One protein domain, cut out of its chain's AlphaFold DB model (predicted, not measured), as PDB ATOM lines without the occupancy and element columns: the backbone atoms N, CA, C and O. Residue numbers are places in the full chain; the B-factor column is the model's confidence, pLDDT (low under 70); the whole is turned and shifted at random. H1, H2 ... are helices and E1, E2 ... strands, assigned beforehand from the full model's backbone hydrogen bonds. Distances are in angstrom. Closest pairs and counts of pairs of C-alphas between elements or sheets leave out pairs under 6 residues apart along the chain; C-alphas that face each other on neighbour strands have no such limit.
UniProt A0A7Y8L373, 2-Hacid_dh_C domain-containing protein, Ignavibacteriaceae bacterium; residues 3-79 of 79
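This is residues 3 to 79 of the 79 residues of the protein "2-Hacid_dh_C domain-containing protein" of Ignavibacteriaceae bacterium (UniProt A0A7Y8L373). A head of H1 and a right-handed strand-helix-strand unit, parallel strands E1 and E2 with H2 between, bears the arm H3, residues 67 to 77 sticking out. Of 77 printed residues under half are in named elements, mostly helix. It is only just loose, close to extended, 57 by 22 by 22 A, radius of gyration of the C-alphas 17.2 A.

H1, residues 12 to 20, is close but not clearly touching H2, residues 42 to 45: C-alphas 16 and 43, the closest, are 7.5 A apart. E1, residues 27 to 29, is parallel to E2, residues 49 to 51; N 29 and O 50 are within hydrogen-bond range, 3.0 A. H3, residues 60 to 77, is apart from H1; every O i to N i+4 pair of both is within hydrogen-bond range.

H1 begins at C-alpha 12 (207.182, 184.763, 173.131); H3, 26.6 A long, ends at C-alpha 77 (240.937, 193.184, 153.833).

The printed part has no cut, a long E1 to H2 link and no residue under pLDDT 70.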
ATOM      1  N   ASN A   3     207.587 193.397 164.093       98.31
ATOM      2  CA  ASN A   3     209.002 193.102 164.302       98.31
ATOM      3  C   ASN A   3     209.617 192.547 163.016       98.31
ATOM      4  O   ASN A   3     209.264 191.468 162.572       98.31
ATOM      5  N   THR A   4     210.560 193.278 162.435       98.19
ATOM      6  CA  THR A   4     211.371 192.820 161.292       98.19
ATOM      7  C   THR A   4     212.860 193.000 161.595       98.19
ATOM      8  O   THR A   4     213.675 193.262 160.709       98.19
ATOM      9  N   ALA A   5     213.208 192.994 162.887       98.00
ATOM     10  CA  ALA A   5     214.564 193.181 163.373       98.00
ATOM     11  C   ALA A   5     215.197 191.823 163.687       98.00
ATOM     12  O   ALA A   5     215.954 191.303 162.870       98.00
ATOM     13  N   ARG A   6     214.907 191.233 164.852       97.38
ATOM     14  CA  ARG A   6     215.370 189.889 165.252       97.38
ATOM     15  C   ARG A   6     214.311 189.208 166.119       97.38
ATOM     16  O   ARG A   6     213.645 189.881 166.905       97.38
ATOM     17  N   GLY A   7     214.189 187.884 166.006       96.06
ATOM     18  CA  GLY A   7     213.207 187.106 166.766       96.06
ATOM     19  C   GLY A   7     213.390 187.196 168.279       96.06
ATOM     20  O   GLY A   7     212.426 187.427 168.998       96.06
ATOM     21  N   GLY A   8     214.639 187.162 168.752       96.06
ATOM     22  CA  GLY A   8     214.967 187.237 170.184       96.06
ATOM     23  C   GLY A   8     214.718 188.593 170.865       96.06
ATOM     24  O   GLY A   8     215.066 188.755 172.028       96.06
ATOM     25  N   LEU A   9     214.155 189.590 170.168       97.44
ATOM     26  CA  LEU A   9     213.783 190.877 170.779       97.44
ATOM     27  C   LEU A   9     212.423 190.835 171.483       97.44
ATOM     28  O   LEU A   9     212.125 191.716 172.289       97.44
ATOM     29  N   VAL A  10     211.583 189.854 171.152       96.75
ATOM     30  CA  VAL A  10     210.225 189.733 171.681       96.75
ATOM     31  C   VAL A  10     210.122 188.425 172.452       96.75
ATOM     32  O   VAL A  10     210.201 187.354 171.863       96.75
ATOM     33  N   ASP A  11     209.904 188.510 173.765       96.81
ATOM     34  CA  ASP A  11     209.626 187.332 174.590       96.81
ATOM     35  C   ASP A  11     208.283 186.705 174.185       96.81
ATOM     36  O   ASP A  11     207.217 187.311 174.345       96.81
ATOM     37  N   LEU A  12     208.339 185.474 173.674       95.88
ATOM     38  CA  LEU A  12     207.182 184.763 173.131       95.88
ATOM     39  C   LEU A  12     206.064 184.589 174.169       95.88
ATOM     40  O   LEU A  12     204.888 184.764 173.850       95.88
ATOM     41  N   ASN A  13     206.414 184.302 175.424       96.81
ATOM     42  CA  ASN A  13     205.430 184.090 176.489       96.81
ATOM     43  C   ASN A  13     204.679 185.380 176.846       96.81
ATOM     44  O   ASN A  13     203.468 185.370 177.073       96.81
ATOM     45  N   SER A  14     205.378 186.512 176.894       97.69
ATOM     46  CA  SER A  14     204.774 187.823 177.139       97.69
ATOM     47  C   SER A  14     203.941 188.299 175.958       97.69
ATOM     48  O   SER A  14     202.878 188.879 176.174       97.69
ATOM     49  N   LEU A  15     204.367 188.001 174.728       97.62
ATOM     50  CA  LEU A  15     203.569 188.261 173.536       97.62
ATOM     51  C   LEU A  15     202.247 187.485 173.569       97.62
ATOM     52  O   LEU A  15     201.192 188.087 173.385       97.62
ATOM     53  N   ILE A  16     202.299 186.179 173.854       97.12
ATOM     54  CA  ILE A  16     201.111 185.320 173.973       97.12
ATOM     55  C   ILE A  16     200.147 185.878 175.021       97.12
ATOM     56  O   ILE A  16     198.981 186.111 174.706       97.12
ATOM     57  N   ARG A  17     200.641 186.179 176.230       98.06
ATOM     58  CA  ARG A  17     199.821 186.784 177.293       98.06
ATOM     59  C   ARG A  17     199.192 188.102 176.853       98.06
ATOM     60  O   ARG A  17     197.995 188.288 177.010       98.06
ATOM     61  N   GLY A  18     199.967 188.993 176.234       97.94
ATOM     62  CA  GLY A  18     199.451 190.277 175.763       97.94
ATOM     63  C   GLY A  18     198.369 190.142 174.686       97.94
ATOM     64  O   GLY A  18     197.464 190.975 174.631       97.94
ATOM     65  N   ILE A  19     198.435 189.104 173.849       97.06
ATOM     66  CA  ILE A  19     197.402 188.796 172.851       97.06
ATOM     67  C   ILE A  19     196.147 188.229 173.527       97.06
ATOM     68  O   ILE A  19     195.043 188.691 173.240       97.06
ATOM     69  N   GLU A  20     196.300 187.278 174.450       96.38
ATOM     70  CA  GLU A  20     195.187 186.656 175.184       96.38
ATOM     71  C   GLU A  20     194.442 187.662 176.076       96.38
ATOM     72  O   GLU A  20     193.209 187.706 176.063       96.38
ATOM     73  N   ASP A  21     195.176 188.553 176.744       98.00
ATOM     74  CA  ASP A  21     194.641 189.642 177.573       98.00
ATOM     75  C   ASP A  21     194.098 190.821 176.741       98.00
ATOM     76  O   ASP A  21     193.637 191.823 177.292       98.00
ATOM     77  N   LYS A  22     194.144 190.731 175.403       96.50
ATOM     78  CA  LYS A  22     193.709 191.769 174.447       96.50
ATOM     79  C   LYS A  22     194.423 193.119 174.598       96.50
ATOM     80  O   LYS A  22     193.924 194.143 174.133       96.50
ATOM     81  N   ILE A  23     195.608 193.127 175.201       98.31
ATOM     82  CA  ILE A  23     196.496 194.297 175.274       98.31
ATOM     83  C   ILE A  23     197.146 194.536 173.904       98.31
ATOM     84  O   ILE A  23     197.317 195.671 173.463       98.31
ATOM     85  N   ILE A  24     197.496 193.450 173.212       97.75
ATOM     86  CA  ILE A  24     198.122 193.457 171.893       97.75
ATOM     87  C   ILE A  24     197.079 193.042 170.858       97.75
ATOM     88  O   ILE A  24     196.651 191.893 170.805       97.75
ATOM     89  N   GLY A  25     196.712 193.979 169.984       97.31
ATOM     90  CA  GLY A  25     195.745 193.730 168.912       97.31
ATOM     91  C   GLY A  25     196.252 192.830 167.778       97.31
ATOM     92  O   GLY A  25     195.443 192.391 166.971       97.31
ATOM     93  N   GLY A  26     197.556 192.538 167.712       97.75
ATOM     94  CA  GLY A  26     198.153 191.637 166.720       97.75
ATOM     95  C   GLY A  26     199.680 191.707 166.655       97.75
ATOM     96  O   GLY A  26     200.297 192.635 167.201       97.75
ATOM     97  N   TYR A  27     200.291 190.742 165.966       98.31
ATOM     98  CA  TYR A  27     201.743 190.638 165.779       98.31
ATOM     99  C   TYR A  27     202.087 190.300 164.327       98.31
ATOM    100  O   TYR A  27     201.576 189.330 163.781       98.31
ATOM    101  N   LEU A  28     202.921 191.118 163.690       98.38
ATOM    102  CA  LEU A  28     203.361 190.900 162.315       98.38
ATOM    103  C   LEU A  28     204.884 190.795 162.298       98.38
ATOM    104  O   LEU A  28     205.558 191.695 162.808       98.38
ATOM    105  N   THR A  29     205.423 189.707 161.753       98.31
ATOM    106  CA  THR A  29     206.867 189.446 161.790       98.31
ATOM    107  C   THR A  29     207.347 188.629 160.597       98.31
ATOM    108  O   THR A  29     206.620 187.770 160.097       98.31
ATOM    109  N   ASP A  30     208.588 188.862 160.178       98.38
ATOM    110  CA  ASP A  30     209.340 187.938 159.323       98.38
ATOM    111  C   ASP A  30     210.489 187.246 160.073       98.38
ATOM    112  O   ASP A  30     211.150 186.383 159.516       98.38
ATOM    113  N   VAL A  31     210.712 187.589 161.345       98.00
ATOM    114  CA  VAL A  31     211.800 187.052 162.171       98.00
ATOM    115  C   VAL A  31     211.265 186.196 163.314       98.00
ATOM    116  O   VAL A  31     210.300 186.581 163.986       98.00
ATOM    117  N   LEU A  32     211.922 185.066 163.573       96.94
ATOM    118  CA  LEU A  32     211.634 184.159 164.688       96.94
ATOM    119  C   LEU A  32     212.913 183.858 165.478       96.94
ATOM    120  O   LEU A  32     214.025 184.092 165.014       96.94
ATOM    121  N   GLU A  33     212.762 183.437 166.735       94.62
ATOM    122  CA  GLU A  33     213.915 183.063 167.568       94.62
ATOM    123  C   GLU A  33     214.556 181.758 167.076       94.62
ATOM    124  O   GLU A  33     215.777 181.658 166.998       94.62
ATOM    125  N   GLU A  34     213.719 180.797 166.684       93.94
ATOM    126  CA  GLU A  34     214.117 179.574 165.995       93.94
ATOM    127  C   GLU A  34     213.673 179.650 164.529       93.94
ATOM    128  O   GLU A  34     212.494 179.873 164.235       93.94
ATOM    129  N   GLU A  35     214.630 179.476 163.616       94.25
ATOM    130  CA  GLU A  35     214.416 179.498 162.170       94.25
ATOM    131  C   GLU A  35     215.088 178.274 161.519       94.25
ATOM    132  O   GLU A  35     216.267 178.025 161.793       94.25
ATOM    133  N   PRO A  36     214.405 177.531 160.622       95.06
ATOM    134  CA  PRO A  36     213.029 177.728 160.140       95.06
ATOM    135  C   PRO A  36     211.947 177.542 161.216       95.06
ATOM    136  O   PRO A  36     212.184 176.907 162.237       95.06
ATOM    137  N   MET A  37     210.751 178.088 160.971       95.44
ATOM    138  CA  MET A  37     209.624 177.984 161.904       95.44
ATOM    139  C   MET A  37     209.230 176.512 162.146       95.44
ATOM    140  O   MET A  37     208.957 175.811 161.170       95.44
ATOM    141  N   PRO A  38     209.121 176.053 163.406       92.81
ATOM    142  CA  PRO A  38     208.572 174.735 163.725       92.81
ATOM    143  C   PRO A  38     207.106 174.584 163.284       92.81
ATOM    144  O   PRO A  38     206.319 175.518 163.427       92.81
ATOM    145  N   ASP A  39     206.702 173.389 162.845       91.12
ATOM    146  CA  ASP A  39     205.344 173.128 162.321       91.12
ATOM    147  C   ASP A  39     204.213 173.501 163.303       91.12
ATOM    148  O   ASP A  39     203.147 173.955 162.895       91.12
ATOM    149  N   ASN A  40     204.450 173.347 164.609       91.25
ATOM    150  CA  ASN A  40     203.471 173.616 165.668       91.25
ATOM    151  C   ASN A  40     203.727 174.951 166.387       91.25
ATOM    152  O   ASN A  40     203.571 175.042 167.608       91.25
ATOM    153  N   TYR A  41     204.170 175.981 165.660       95.00
ATOM    154  CA  TYR A  41     204.548 177.248 166.281       95.00
ATOM    155  C   TYR A  41     203.362 177.891 167.037       95.00
ATOM    156  O   TYR A  41     202.293 178.076 166.444       95.00
ATOM    157  N   PRO A  42     203.512 178.272 168.328       94.12
ATOM    158  CA  PRO A  42     202.385 178.653 169.194       94.12
ATOM    159  C   PRO A  42     201.526 179.810 168.685       94.12
ATOM    160  O   PRO A  42     200.360 179.928 169.063       94.12
ATOM    161  N   LEU A  43     202.103 180.674 167.851       95.50
ATOM    162  CA  LEU A  43     201.437 181.852 167.315       95.50
ATOM    163  C   LEU A  43     200.521 181.550 166.112       95.50
ATOM    164  O   LEU A  43     199.678 182.377 165.779       95.50
ATOM    165  N   LEU A  44     200.615 180.366 165.491       94.94
ATOM    166  CA  LEU A  44     199.826 180.018 164.294       94.94
ATOM    167  C   LEU A  44     198.319 179.882 164.552       94.94
ATOM    168  O   LEU A  44     197.530 179.895 163.614       94.94
ATOM    169  N   LYS A  45     197.906 179.758 165.817       94.56
ATOM    170  CA  LYS A  45     196.493 179.627 166.204       94.56
ATOM    171  C   LYS A  45     195.735 180.959 166.292       94.56
ATOM    172  O   LYS A  45     194.529 180.936 166.517       94.56
ATOM    173  N   TYR A  46     196.413 182.105 166.185       96.12
ATOM    174  CA  TYR A  46     195.796 183.423 166.356       96.12
ATOM    175  C   TYR A  46     195.581 184.111 165.000       96.12
ATOM    176  O   TYR A  46     196.530 184.338 164.257       96.12
ATOM    177  N   GLU A  47     194.341 184.505 164.698       95.06
ATOM    178  CA  GLU A  47     193.978 185.131 163.412       95.06
ATOM    179  C   GLU A  47     194.596 186.524 163.203       95.06
ATOM    180  O   GLU A  47     194.767 186.977 162.074       95.06
ATOM    181  N   ASN A  48     194.940 187.221 164.287       96.69
ATOM    182  CA  ASN A  48     195.539 188.556 164.267       96.69
ATOM    183  C   ASN A  48     197.079 188.534 164.234       96.69
ATOM    184  O   ASN A  48     197.724 189.546 164.532       96.69
ATOM    185  N   ILE A  49     197.673 187.387 163.895       98.00
ATOM    186  CA  ILE A  49     199.113 187.232 163.718       98.00
ATOM    187  C   ILE A  49     199.423 186.912 162.257       98.00
ATOM    188  O   ILE A  49     198.814 186.031 161.658       98.00
ATOM    189  N   ILE A  50     200.409 187.613 161.697       97.62
ATOM    190  CA  ILE A  50     200.933 187.344 160.356       97.62
ATOM    191  C   ILE A  50     202.423 187.056 160.478       97.62
ATOM    192  O   ILE A  50     203.196 187.906 160.920       97.62
ATOM    193  N   ILE A  51     202.816 185.853 160.071       97.50
ATOM    194  CA  ILE A  51     204.211 185.421 160.038       97.50
ATOM    195  C   ILE A  51     204.571 185.129 158.588       97.50
ATOM    196  O   ILE A  51     203.866 184.381 157.909       97.50
ATOM    197  N   THR A  52     205.670 185.701 158.120       97.25
ATOM    198  CA  THR A  52     206.303 185.312 156.858       97.25
ATOM    199  C   THR A  52     207.670 184.690 157.137       97.25
ATOM    200  O   THR A  52     208.232 184.916 158.207       97.25
ATOM    201  N   PRO A  53     208.250 183.923 156.199       96.44
ATOM    202  CA  PRO A  53     209.660 183.550 156.290       96.44
ATOM    203  C   PRO A  53     210.566 184.788 156.379       96.44
ATOM    204  O   PRO A  53     210.186 185.849 155.880       96.44
ATOM    205  N   HIS A  54     211.773 184.626 156.929       97.75
ATOM    206  CA  HIS A  54     212.772 185.687 157.114       97.75
ATOM    207  C   HIS A  54     213.390 186.150 155.792       97.75
ATOM    208  O   HIS A  54     214.531 185.848 155.432       97.75
ATOM    209  N   THR A  55     212.588 186.875 155.022       96.88
ATOM    210  CA  THR A  55     212.890 187.260 153.647       96.88
ATOM    211  C   THR A  55     212.728 188.752 153.389       96.88
ATOM    212  O   THR A  55     212.959 189.169 152.254       96.88
ATOM    213  N   ALA A  56     212.470 189.595 154.403       97.06
ATOM    214  CA  ALA A  56     212.368 191.045 154.192       97.06
ATOM    215  C   ALA A  56     213.639 191.644 153.561       97.06
ATOM    216  O   ALA A  56     213.565 192.564 152.749       97.06
ATOM    217  N   SER A  57     214.818 191.089 153.870       96.56
ATOM    218  CA  SER A  57     216.098 191.510 153.273       96.56
ATOM    219  C   SER A  57     216.430 190.848 151.927       96.56
ATOM    220  O   SER A  57     217.451 191.193 151.325       96.56
ATOM    221  N   ARG A  58     215.614 189.896 151.451       96.50
ATOM    222  CA  ARG A  58     215.887 189.029 150.289       96.50
ATOM    223  C   ARG A  58     215.215 189.514 148.995       96.50
ATOM    224  O   ARG A  58     214.814 188.701 148.169       96.50
ATOM    225  N   THR A  59     215.085 190.826 148.797       97.50
ATOM    226  CA  THR A  59     214.648 191.368 147.496       97.50
ATOM    227  C   THR A  59     215.735 191.177 146.434       97.50
ATOM    228  O   THR A  59     216.916 191.075 146.780       97.50
ATOM    229  N   TYR A  60     215.360 191.174 145.149       97.19
ATOM    230  CA  TYR A  60     216.308 191.033 144.034       97.19
ATOM    231  C   TYR A  60     217.456 192.053 144.121       97.19
ATOM    232  O   TYR A  60     218.627 191.687 144.064       97.19
ATOM    233  N   GLU A  61     217.127 193.321 144.362       97.81
ATOM    234  CA  GLU A  61     218.090 194.421 144.438       97.81
ATOM    235  C   GLU A  61     218.945 194.351 145.711       97.81
ATOM    236  O   GLU A  61     220.110 194.743 145.719       97.81
ATOM    237  N   SER A  62     218.366 193.890 146.823       98.06
ATOM    238  CA  SER A  62     219.067 193.799 148.105       98.06
ATOM    239  C   SER A  62     220.095 192.671 148.105       98.06
ATOM    240  O   SER A  62     221.200 192.849 148.619       98.06
ATOM    241  N   VAL A  63     219.760 191.526 147.506       98.06
ATOM    242  CA  VAL A  63     220.670 190.379 147.397       98.06
ATOM    243  C   VAL A  63     221.891 190.731 146.548       98.06
ATOM    244  O   VAL A  63     223.011 190.435 146.962       98.06
ATOM    245  N   GLU A  64     221.696 191.418 145.420       98.25
ATOM    246  CA  GLU A  64     222.802 191.888 144.579       98.25
ATOM    247  C   GLU A  64     223.741 192.826 145.354       98.25
ATOM    248  O   GLU A  64     224.944 192.567 145.433       98.25
ATOM    249  N   ARG A  65     223.197 193.861 146.013       98.50
ATOM    250  CA  ARG A  65     224.004 194.803 146.814       98.50
ATOM    251  C   ARG A  65     224.782 194.116 147.936       98.50
ATOM    252  O   ARG A  65     225.942 194.448 148.159       98.50
ATOM    253  N   GLN A  66     224.161 193.167 148.638       98.12
ATOM    254  CA  GLN A  66     224.826 192.405 149.702       98.12
ATOM    255  C   GLN A  66     225.990 191.568 149.163       98.12
ATOM    256  O   GLN A  66     227.050 191.532 149.784       98.12
ATOM    257  N   GLY A  67     225.804 190.915 148.010       98.06
ATOM    258  CA  GLY A  67     226.853 190.128 147.364       98.06
ATOM    259  C   GLY A  67     228.046 190.984 146.943       98.06
ATOM    260  O   GLY A  67     229.184 190.629 147.244       98.06
ATOM    261  N   ILE A  68     227.788 192.137 146.315       98.38
ATOM    262  CA  ILE A  68     228.834 193.090 145.913       98.38
ATOM    263  C   ILE A  68     229.619 193.570 147.138       98.38
ATOM    264  O   ILE A  68     230.840 193.431 147.173       98.38
ATOM    265  N   MET A  69     228.923 194.035 148.178       98.31
ATOM    266  CA  MET A  69     229.561 194.556 149.390       98.31
ATOM    267  C   MET A  69     230.410 193.501 150.115       98.31
ATOM    268  O   MET A  69     231.475 193.815 150.639       98.31
ATOM    269  N   ALA A  70     229.982 192.235 150.123       98.25
ATOM    270  CA  ALA A  70     230.771 191.150 150.704       98.25
ATOM    271  C   ALA A  70     232.117 190.952 149.979       98.25
ATOM    272  O   ALA A  70     233.140 190.733 150.631       98.25
ATOM    273  N   ILE A  71     232.129 191.056 148.646       98.19
ATOM    274  CA  ILE A  71     233.351 190.956 147.836       98.19
ATOM    275  C   ILE A  71     234.234 192.194 148.007       98.19
ATOM    276  O   ILE A  71     235.447 192.053 148.151       98.19
ATOM    277  N   GLU A  72     233.650 193.393 148.031       98.38
ATOM    278  CA  GLU A  72     234.388 194.640 148.270       98.38
ATOM    279  C   GLU A  72     235.115 194.609 149.620       98.38
ATOM    280  O   GLU A  72     236.323 194.849 149.662       98.38
ATOM    281  N   ASN A  73     234.424 194.193 150.688       98.38
ATOM    282  CA  ASN A  73     235.014 194.033 152.020       98.38
ATOM    283  C   ASN A  73     236.167 193.012 152.028       98.38
ATOM    284  O   ASN A  73     237.182 193.220 152.692       98.38
ATOM    285  N   LEU A  74     236.035 191.907 151.282       98.31
ATOM    286  CA  LEU A  74     237.099 190.910 151.156       98.31
ATOM    287  C   LEU A  74     238.328 191.483 150.436       98.31
ATOM    288  O   LEU A  74     239.453 191.267 150.881       98.31
ATOM    289  N   ILE A  75     238.127 192.211 149.335       98.31
ATOM    290  CA  ILE A  75     239.216 192.851 148.584       98.31
ATOM    291  C   ILE A  75     239.925 193.896 149.449       98.31
ATOM    292  O   ILE A  75     241.150 193.985 149.392       98.31
ATOM    293  N   GLU A  76     239.183 194.683 150.228       98.00
ATOM    294  CA  GLU A  76     239.753 195.677 151.141       98.00
ATOM    295  C   GLU A  76     240.626 195.026 152.219       98.00
ATOM    296  O   GLU A  76     241.734 195.490 152.452       98.00
ATOM    297  N   MET A  77     240.178 193.914 152.809       97.44
ATOM    298  CA  MET A  77     240.937 193.184 153.833       97.44
ATOM    299  C   MET A  77     242.247 192.567 153.306       97.44
ATOM    300  O   MET A  77     243.176 192.346 154.078       97.44
ATOM    301  N   LEU A  78     242.310 192.226 152.015       96.19
ATOM    302  CA  LEU A  78     243.478 191.582 151.398       96.19
ATOM    303  C   LEU A  78     244.543 192.572 150.893       96.19
ATOM    304  O   LEU A  78     245.603 192.125 150.450       96.19
ATOM    305  N   LYS A  79     244.258 193.878 150.907       83.69
ATOM    306  CA  LYS A  79     245.213 194.943 150.569       83.69
ATOM    307  C   LYS A  79     246.054 195.336 151.777       83.69
ATOM    308  O   LYS A  79     247.243 195.649 151.546       83.69
TER     309      LYS A  79